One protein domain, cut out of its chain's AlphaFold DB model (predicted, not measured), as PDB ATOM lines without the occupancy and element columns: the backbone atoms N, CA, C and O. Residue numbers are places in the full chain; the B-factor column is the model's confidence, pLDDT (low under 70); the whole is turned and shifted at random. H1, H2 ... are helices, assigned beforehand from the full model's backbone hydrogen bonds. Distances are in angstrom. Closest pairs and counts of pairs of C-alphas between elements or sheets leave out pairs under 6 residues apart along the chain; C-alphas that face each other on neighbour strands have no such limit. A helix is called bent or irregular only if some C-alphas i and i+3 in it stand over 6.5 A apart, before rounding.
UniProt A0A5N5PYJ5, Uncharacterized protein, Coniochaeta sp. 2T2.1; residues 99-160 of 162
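This is residues 99 to 160 of the 162 residues of an uncharacterized protein of Coniochaeta sp. 2T2.1 (UniProt A0A5N5PYJ5). An open T: the long helix H1 is the stem, and beyond its last residue the short H2 and the longer H3 make a crosspiece. After H2 the link of residues 133 to 142 folds back, and H3 then runs off across the line of H1. The printed part has 62 residues, with H1, H2 and H3 in that order, no named strand, and the class all helix. It is extended, with a radius of gyration of the C-alphas of 18.8 A, and flat, spanning 54 by 34 by 18 A.

H1, residues 99 to 122, and H2, residues 127 to 132, are joined by a tight link of 4 residues, yet are apart. A short link of 10 residues leads to H3, residues 143 to 159, which is apart from H1 and from H2. Every O i to N i+4 pair is within hydrogen-bond range in H2 and H3, and 18 of 20 in H1.

H1 begins at C-alpha 99 (43.712, -83.690, -55.838) and is 35.6 A long. It is irregular, with C-alphas 100 and 103 7.0 A apart. H2 measures 8.8 A. H3 measures 24.9 A and ends at C-alpha 159 (17.001, -39.007, -56.399).

The C-alphas farthest apart, of Pro 99 and Arg 158, are 54.6 A apart. The printed part has no cut and no long link. Residues 99 to 125 and 142 to 160 stand free. Residue 160 is under pLDDT 70.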
ATOM      1  N   PRO A  99      43.092 -84.538 -54.811       94.94
ATOM      2  CA  PRO A  99      43.712 -83.690 -55.838       94.94
ATOM      3  C   PRO A  99      42.742 -83.146 -56.895       94.94
ATOM      4  O   PRO A  99      42.862 -81.998 -57.311       94.94
ATOM      5  N   GLY A 100      41.735 -83.936 -57.287       96.06
ATOM      6  CA  GLY A 100      40.719 -83.512 -58.258       96.06
ATOM      7  C   GLY A 100      39.764 -82.419 -57.757       96.06
ATOM      8  O   GLY A 100      39.134 -81.754 -58.569       96.06
ATOM      9  N   LEU A 101      39.657 -82.210 -56.440       96.62
ATOM     10  CA  LEU A 101      38.748 -81.234 -55.824       96.62
ATOM     11  C   LEU A 101      39.457 -79.967 -55.335       96.62
ATOM     12  O   LEU A 101      38.799 -78.954 -55.107       96.62
ATOM     13  N   GLN A 102      40.785 -79.996 -55.191       95.56
ATOM     14  CA  GLN A 102      41.567 -78.874 -54.655       95.56
ATOM     15  C   GLN A 102      41.360 -77.580 -55.454       95.56
ATOM     16  O   GLN A 102      41.278 -76.500 -54.871       95.56
ATOM     17  N   ALA A 103      41.225 -77.687 -56.779       94.88
ATOM     18  CA  ALA A 103      40.963 -76.539 -57.643       94.88
ATOM     19  C   ALA A 103      39.617 -75.870 -57.315       94.88
ATOM     20  O   ALA A 103      39.576 -74.666 -57.065       94.88
ATOM     21  N   HIS A 104      38.542 -76.657 -57.234       96.56
ATOM     22  CA  HIS A 104      37.202 -76.157 -56.914       96.56
ATOM     23  C   HIS A 104      37.111 -75.601 -55.494       96.56
ATOM     24  O   HIS A 104      36.489 -74.567 -55.273       96.56
ATOM     25  N   GLN A 105      37.769 -76.248 -54.531       95.75
ATOM     26  CA  GLN A 105      37.841 -75.738 -53.166       95.75
ATOM     27  C   GLN A 105      38.505 -74.356 -53.121       95.75
ATOM     28  O   GLN A 105      37.967 -73.445 -52.500       95.75
ATOM     29  N   LYS A 106      39.648 -74.184 -53.802       95.25
ATOM     30  CA  LYS A 106      40.371 -72.905 -53.854       95.25
ATOM     31  C   LYS A 106      39.544 -71.804 -54.517       95.25
ATOM     32  O   LYS A 106      39.587 -70.653 -54.086       95.25
ATOM     33  N   GLU A 107      38.813 -72.146 -55.573       96.81
ATOM     34  CA  GLU A 107      37.906 -71.227 -56.260       96.81
ATOM     35  C   GLU A 107      36.763 -70.780 -55.343       96.81
ATOM     36  O   GLU A 107      36.557 -69.580 -55.163       96.81
ATOM     37  N   LEU A 108      36.093 -71.728 -54.685       96.56
ATOM     38  CA  LEU A 108      35.039 -71.432 -53.718       96.56
ATOM     39  C   LEU A 108      35.556 -70.558 -52.571       96.56
ATOM     40  O   LEU A 108      34.950 -69.540 -52.253       96.56
ATOM     41  N   GLU A 109      36.703 -70.901 -51.987       96.25
ATOM     42  CA  GLU A 109      37.301 -70.129 -50.895       96.25
ATOM     43  C   GLU A 109      37.632 -68.692 -51.328       96.25
ATOM     44  O   GLU A 109      37.463 -67.742 -50.561       96.25
ATOM     45  N   LYS A 110      38.069 -68.508 -52.580       97.50
ATOM     46  CA  LYS A 110      38.294 -67.180 -53.157       97.50
ATOM     47  C   LYS A 110      36.996 -66.382 -53.256       97.50
ATOM     48  O   LYS A 110      37.006 -65.221 -52.857       97.50
ATOM     49  N   HIS A 111      35.918 -66.986 -53.753       98.25
ATOM     50  CA  HIS A 111      34.609 -66.335 -53.831       98.25
ATOM     51  C   HIS A 111      34.074 -65.976 -52.444       98.25
ATOM     52  O   HIS A 111      33.782 -64.815 -52.192       98.25
ATOM     53  N   MET A 112      34.094 -66.921 -51.502       98.06
ATOM     54  CA  MET A 112      33.664 -66.675 -50.123       98.06
ATOM     55  C   MET A 112      34.457 -65.541 -49.459       98.06
ATOM     56  O   MET A 112      33.880 -64.695 -48.774       98.06
ATOM     57  N   ARG A 113      35.782 -65.486 -49.668       97.94
ATOM     58  CA  ARG A 113      36.609 -64.374 -49.173       97.94
ATOM     59  C   ARG A 113      36.262 -63.047 -49.842       97.94
ATOM     60  O   ARG A 113      36.275 -62.031 -49.155       97.94
ATOM     61  N   ALA A 114      35.976 -63.042 -51.141       98.25
ATOM     62  CA  ALA A 114      35.581 -61.832 -51.857       98.25
ATOM     63  C   ALA A 114      34.236 -61.297 -51.345       98.25
ATOM     64  O   ALA A 114      34.138 -60.113 -51.038       98.25
ATOM     65  N   ASP A 115      33.248 -62.171 -51.166       98.00
ATOM     66  CA  ASP A 115      31.922 -61.796 -50.674       98.00
ATOM     67  C   ASP A 115      31.997 -61.251 -49.240       98.00
ATOM     68  O   ASP A 115      31.494 -60.164 -48.957       98.00
ATOM     69  N   SER A 116      32.729 -61.939 -48.352       97.88
ATOM     70  CA  SER A 116      32.952 -61.469 -46.977       97.88
ATOM     71  C   SER A 116      33.706 -60.136 -46.925       97.88
ATOM     72  O   SER A 116      33.456 -59.310 -46.045       97.88
ATOM     73  N   LEU A 117      34.645 -59.910 -47.847       97.75
ATOM     74  CA  LEU A 117      35.361 -58.643 -47.935       97.75
ATOM     75  C   LEU A 117      34.438 -57.520 -48.426       97.75
ATOM     76  O   LEU A 117      34.454 -56.442 -47.838       97.75
ATOM     77  N   ASN A 118      33.613 -57.774 -49.442       97.38
ATOM     78  CA  ASN A 118      32.656 -56.797 -49.963       97.38
ATOM     79  C   ASN A 118      31.674 -56.334 -48.882       97.38
ATOM     80  O   ASN A 118      31.461 -55.134 -48.732       97.38
ATOM     81  N   GLU A 119      31.141 -57.256 -48.078       96.81
ATOM     82  CA  GLU A 119      30.241 -56.922 -46.967       96.81
ATOM     83  C   GLU A 119      30.915 -56.012 -45.925       96.81
ATOM     84  O   GLU A 119      30.326 -55.027 -45.471       96.81
ATOM     85  N   LYS A 120      32.177 -56.299 -45.578       96.44
ATOM     86  CA  LYS A 120      32.960 -55.490 -44.629       96.44
ATOM     87  C   LYS A 120      33.323 -54.117 -45.180       96.44
ATOM     88  O   LYS A 120      33.398 -53.160 -44.418       96.44
ATOM     89  N   ILE A 121      33.567 -54.019 -46.484       95.88
ATOM     90  CA  ILE A 121      33.856 -52.742 -47.142       95.88
ATOM     91  C   ILE A 121      32.583 -51.892 -47.250       95.88
ATOM     92  O   ILE A 121      32.667 -50.679 -47.078       95.88
ATOM     93  N   ALA A 122      31.416 -52.503 -47.478       94.75
ATOM     94  CA  ALA A 122      30.142 -51.786 -47.560       94.75
ATOM     95  C   ALA A 122      29.782 -51.066 -46.247       94.75
ATOM     96  O   ALA A 122      29.233 -49.972 -46.278       94.75
ATOM     97  N   HIS A 123      30.148 -51.649 -45.102       93.88
ATOM     98  CA  HIS A 123      29.940 -51.064 -43.771       93.88
ATOM     99  C   HIS A 123      31.202 -50.383 -43.228       93.88
ATOM    100  O   HIS A 123      31.446 -50.372 -42.019       93.88
ATOM    101  N   ARG A 124      32.064 -49.870 -44.111       94.25
ATOM    102  CA  ARG A 124      33.297 -49.207 -43.693       94.25
ATOM    103  C   ARG A 124      32.956 -47.900 -42.958       94.25
ATOM    104  O   ARG A 124      32.268 -47.068 -43.543       94.25
ATOM    105  N   PRO A 125      33.470 -47.685 -41.732       93.44
ATOM    106  CA  PRO A 125      33.229 -46.451 -40.999       93.44
ATOM    107  C   PRO A 125      33.849 -45.256 -41.723       93.44
ATOM    108  O   PRO A 125      34.943 -45.346 -42.299       93.44
ATOM    109  N   SER A 126      33.139 -44.136 -41.669       91.12
ATOM    110  CA  SER A 126      33.580 -42.868 -42.241       91.12
ATOM    111  C   SER A 126      34.765 -42.282 -41.453       91.12
ATOM    112  O   SER A 126      34.962 -42.600 -40.273       91.12
ATOM    113  N   PRO A 127      35.576 -41.399 -42.064       91.62
ATOM    114  CA  PRO A 127      36.679 -40.742 -41.364       91.62
ATOM    115  C   PRO A 127      36.240 -39.983 -40.104       91.62
ATOM    116  O   PRO A 127      36.953 -39.998 -39.103       91.62
ATOM    117  N   ASP A 128      35.051 -39.380 -40.118       90.62
ATOM    118  CA  ASP A 128      34.515 -38.613 -38.989       90.62
ATOM    119  C   ASP A 128      34.157 -39.508 -37.792       90.62
ATOM    120  O   ASP A 128      34.427 -39.159 -36.638       90.62
ATOM    121  N   GLU A 129      33.609 -40.698 -38.053       92.31
ATOM    122  CA  GLU A 129      33.345 -41.710 -37.024       92.31
ATOM    123  C   GLU A 129      34.645 -42.183 -36.365       92.31
ATOM    124  O   GLU A 129      34.734 -42.243 -35.138       92.31
ATOM    125  N   LEU A 130      35.691 -42.414 -37.158       94.25
ATOM    126  CA  LEU A 130      37.007 -42.818 -36.658       94.25
ATOM    127  C   LEU A 130      37.704 -41.721 -35.830       94.25
ATOM    128  O   LEU A 130      38.456 -42.038 -34.904       94.25
ATOM    129  N   ILE A 131      37.466 -40.437 -36.129       94.12
ATOM    130  CA  ILE A 131      37.946 -39.311 -35.306       94.12
ATOM    131  C   ILE A 131      37.209 -39.279 -33.968       94.12
ATOM    132  O   ILE A 131      37.832 -39.117 -32.917       94.12
ATOM    133  N   LYS A 132      35.885 -39.473 -33.985       94.00
ATOM    134  CA  LYS A 132      35.062 -39.520 -32.767       94.00
ATOM    135  C   LYS A 132      35.480 -40.661 -31.835       94.00
ATOM    136  O   LYS A 132      35.473 -40.483 -30.619       94.00
ATOM    137  N   GLU A 133      35.863 -41.805 -32.394       94.62
ATOM    138  CA  GLU A 133      36.398 -42.948 -31.642       94.62
ATOM    139  C   GLU A 133      37.860 -42.761 -31.192       94.62
ATOM    140  O   GLU A 133      38.394 -43.590 -30.455       94.62
ATOM    141  N   GLY A 134      38.515 -41.666 -31.591       92.50
ATOM    142  CA  GLY A 134      39.894 -41.347 -31.215       92.50
ATOM    143  C   GLY A 134      40.956 -42.162 -31.959       92.50
ATOM    144  O   GLY A 134      42.123 -42.142 -31.565       92.50
ATOM    145  N   VAL A 135      40.575 -42.872 -33.026       95.50
ATOM    146  CA  VAL A 135      41.491 -43.639 -33.885       95.50
ATOM    147  C   VAL A 135      42.246 -42.702 -34.835       95.50
ATOM    148  O   VAL A 135      43.457 -42.843 -35.014       95.50
ATOM    149  N   LEU A 136      41.546 -41.722 -35.418       93.38
ATOM    150  CA  LEU A 136      42.126 -40.662 -36.248       93.38
ATOM    151  C   LEU A 136      42.232 -39.348 -35.462       93.38
ATOM    152  O   LEU A 136      41.368 -39.019 -34.654       93.38
ATOM    153  N   LYS A 137      43.302 -38.582 -35.706       90.94
ATOM    154  CA  LYS A 137      43.509 -37.259 -35.083       90.94
ATOM    155  C   LYS A 137      42.863 -36.128 -35.878       90.94
ATOM    156  O   LYS A 137      42.339 -35.187 -35.295       90.94
ATOM    157  N   GLU A 138      42.941 -36.221 -37.197       90.19
ATOM    158  CA  GLU A 138      42.384 -35.273 -38.152       90.19
ATOM    159  C   GLU A 138      41.854 -36.044 -39.360       90.19
ATOM    160  O   GLU A 138      42.235 -37.195 -39.589       90.19
ATOM    161  N   ASP A 139      40.946 -35.419 -40.101       89.25
ATOM    162  CA  ASP A 139      40.351 -36.026 -41.287       89.25
ATOM    163  C   ASP A 139      41.364 -36.007 -42.445       89.25
ATOM    164  O   ASP A 139      41.799 -34.921 -42.833       89.25
ATOM    165  N   PRO A 140      41.740 -37.175 -43.001       88.19
ATOM    166  CA  PRO A 140      42.736 -37.272 -44.063       88.19
ATOM    167  C   PRO A 140      42.245 -36.771 -45.431       88.19
ATOM    168  O   PRO A 140      43.061 -36.666 -46.345       88.19
ATOM    169  N   ARG A 141      40.944 -36.492 -45.605       89.81
ATOM    170  CA  ARG A 141      40.379 -35.996 -46.872       89.81
ATOM    171  C   ARG A 141      40.770 -34.538 -47.131       89.81
ATOM    172  O   ARG A 141      40.717 -33.696 -46.228       89.81
ATOM    173  N   SER A 142      41.092 -34.214 -48.382       91.38
ATOM    174  CA  SER A 142      41.321 -32.832 -48.818       91.38
ATOM    175  C   SER A 142      40.016 -32.012 -48.808       91.38
ATOM    176  O   SER A 142      38.928 -32.585 -48.899       91.38
ATOM    177  N   PRO A 143      40.078 -30.668 -48.717       88.88
ATOM    178  CA  PRO A 143      38.877 -29.829 -48.757       88.88
ATOM    179  C   PRO A 143      38.001 -30.051 -50.001       88.88
ATOM    180  O   PRO A 143      36.777 -30.040 -49.885       88.88
ATOM    181  N   ASP A 144      38.619 -30.296 -51.160       91.56
ATOM    182  CA  ASP A 144      37.915 -30.541 -52.424       91.56
ATOM    183  C   ASP A 144      37.167 -31.884 -52.409       91.56
ATOM    184  O   ASP A 144      36.030 -31.974 -52.869       91.56
ATOM    185  N   GLU A 145      37.764 -32.927 -51.825       89.62
ATOM    186  CA  GLU A 145      37.131 -34.247 -51.687       89.62
ATOM    187  C   GLU A 145      35.907 -34.194 -50.770       89.62
ATOM    188  O   GLU A 145      34.860 -34.736 -51.116       89.62
ATOM    189  N   LYS A 146      36.002 -33.470 -49.648       87.56
ATOM    190  CA  LYS A 146      34.862 -33.278 -48.735       87.56
ATOM    191  C   LYS A 146      33.707 -32.546 -49.409       87.56
ATOM    192  O   LYS A 146      32.545 -32.854 -49.154       87.56
ATOM    193  N   TYR A 147      34.022 -31.555 -50.241       90.88
ATOM    194  CA  TYR A 147      33.012 -30.799 -50.973       90.88
ATOM    195  C   TYR A 147      32.281 -31.678 -51.996       90.88
ATOM    196  O   TYR A 147      31.056 -31.624 -52.079       90.88
ATOM    197  N   ASN A 148      33.012 -32.520 -52.728       91.44
ATOM    198  CA  ASN A 148      32.421 -33.439 -53.700       91.44
ATOM    199  C   ASN A 148      31.529 -34.492 -53.029       91.44
ATOM    200  O   ASN A 148      30.405 -34.695 -53.474       91.44
ATOM    201  N   GLU A 149      31.981 -35.095 -51.928       87.00
ATOM    202  CA  GLU A 149      31.201 -36.082 -51.167       87.00
ATOM    203  C   GLU A 149      29.900 -35.472 -50.616       87.00
ATOM    204  O   GLU A 149      28.825 -36.049 -50.757       87.00
ATOM    205  N   ALA A 150      29.960 -34.240 -50.097       88.56
ATOM    206  CA  ALA A 150      28.769 -33.521 -49.647       88.56
ATOM    207  C   ALA A 150      27.772 -33.235 -50.787       88.56
ATOM    208  O   ALA A 150      26.559 -33.263 -50.568       88.56
ATOM    209  N   ILE A 151      28.261 -32.964 -52.004       91.94
ATOM    210  CA  ILE A 151      27.404 -32.823 -53.190       91.94
ATOM    211  C   ILE A 151      26.767 -34.167 -53.554       91.94
ATOM    212  O   ILE A 151      25.567 -34.211 -53.819       91.94
ATOM    213  N   GLU A 152      27.546 -35.247 -53.580       87.44
ATOM    214  CA  GLU A 152      27.061 -36.589 -53.919       87.44
ATOM    215  C   GLU A 152      25.971 -37.061 -52.946       87.44
ATOM    216  O   GLU A 152      24.920 -37.530 -53.389       87.44
ATOM    217  N   ASP A 153      26.150 -36.834 -51.644       87.31
ATOM    218  CA  ASP A 153      25.156 -37.145 -50.613       87.31
ATOM    219  C   ASP A 153      23.842 -36.364 -50.786       87.31
ATOM    220  O   ASP A 153      22.751 -36.900 -50.565       87.31
ATOM    221  N   GLU A 154      23.924 -35.085 -51.166       88.31
ATOM    222  CA  GLU A 154      22.752 -34.252 -51.475       88.31
ATOM    223  C   GLU A 154      22.020 -34.749 -52.731       88.31
ATOM    224  O   GLU A 154      20.787 -34.827 -52.752       88.31
ATOM    225  N   TYR A 155      22.762 -35.150 -53.768       88.00
ATOM    226  CA  TYR A 155      22.186 -35.770 -54.963       88.00
ATOM    227  C   TYR A 155      21.505 -37.107 -54.642       88.00
ATOM    228  O   TYR A 155      20.363 -37.323 -55.056       88.00
ATOM    229  N   ALA A 156      22.148 -37.971 -53.852       87.12
ATOM    230  CA  ALA A 156      21.604 -39.265 -53.445       87.12
ATOM    231  C   ALA A 156      20.309 -39.126 -52.620       87.12
ATOM    232  O   ALA A 156      19.357 -39.884 -52.816       87.12
ATOM    233  N   LYS A 157      20.223 -38.115 -51.742       88.44
ATOM    234  CA  LYS A 157      18.997 -37.799 -50.983       88.44
ATOM    235  C   LYS A 157      17.846 -37.324 -51.871       88.44
ATOM    236  O   LYS A 157      16.689 -37.568 -51.533       88.44
ATOM    237  N   ARG A 158      18.138 -36.635 -52.980       83.88
ATOM    238  CA  ARG A 158      17.127 -36.070 -53.889       83.88
ATOM    239  C   ARG A 158      16.575 -37.088 -54.893       83.88
ATOM    240  O   ARG A 158      15.390 -37.019 -55.201       83.88
ATOM    241  N   GLU A 159      17.398 -38.015 -55.379       81.06
ATOM    242  CA  GLU A 159      17.001 -39.007 -56.399       81.06
ATOM    243  C   GLU A 159      16.291 -40.249 -55.819       81.06
ATOM    244  O   GLU A 159      15.825 -41.091 -56.580       81.06
ATOM    245  N   GLY A 160      16.133 -40.347 -54.493       63.28
ATOM    246  CA  GLY A 160      15.444 -41.465 -53.844       63.28
ATOM    247  C   GLY A 160      16.259 -42.757 -53.917       63.28
ATOM    248  O   GLY A 160      16.074 -43.568 -54.820       63.28
TER     249      GLY A 160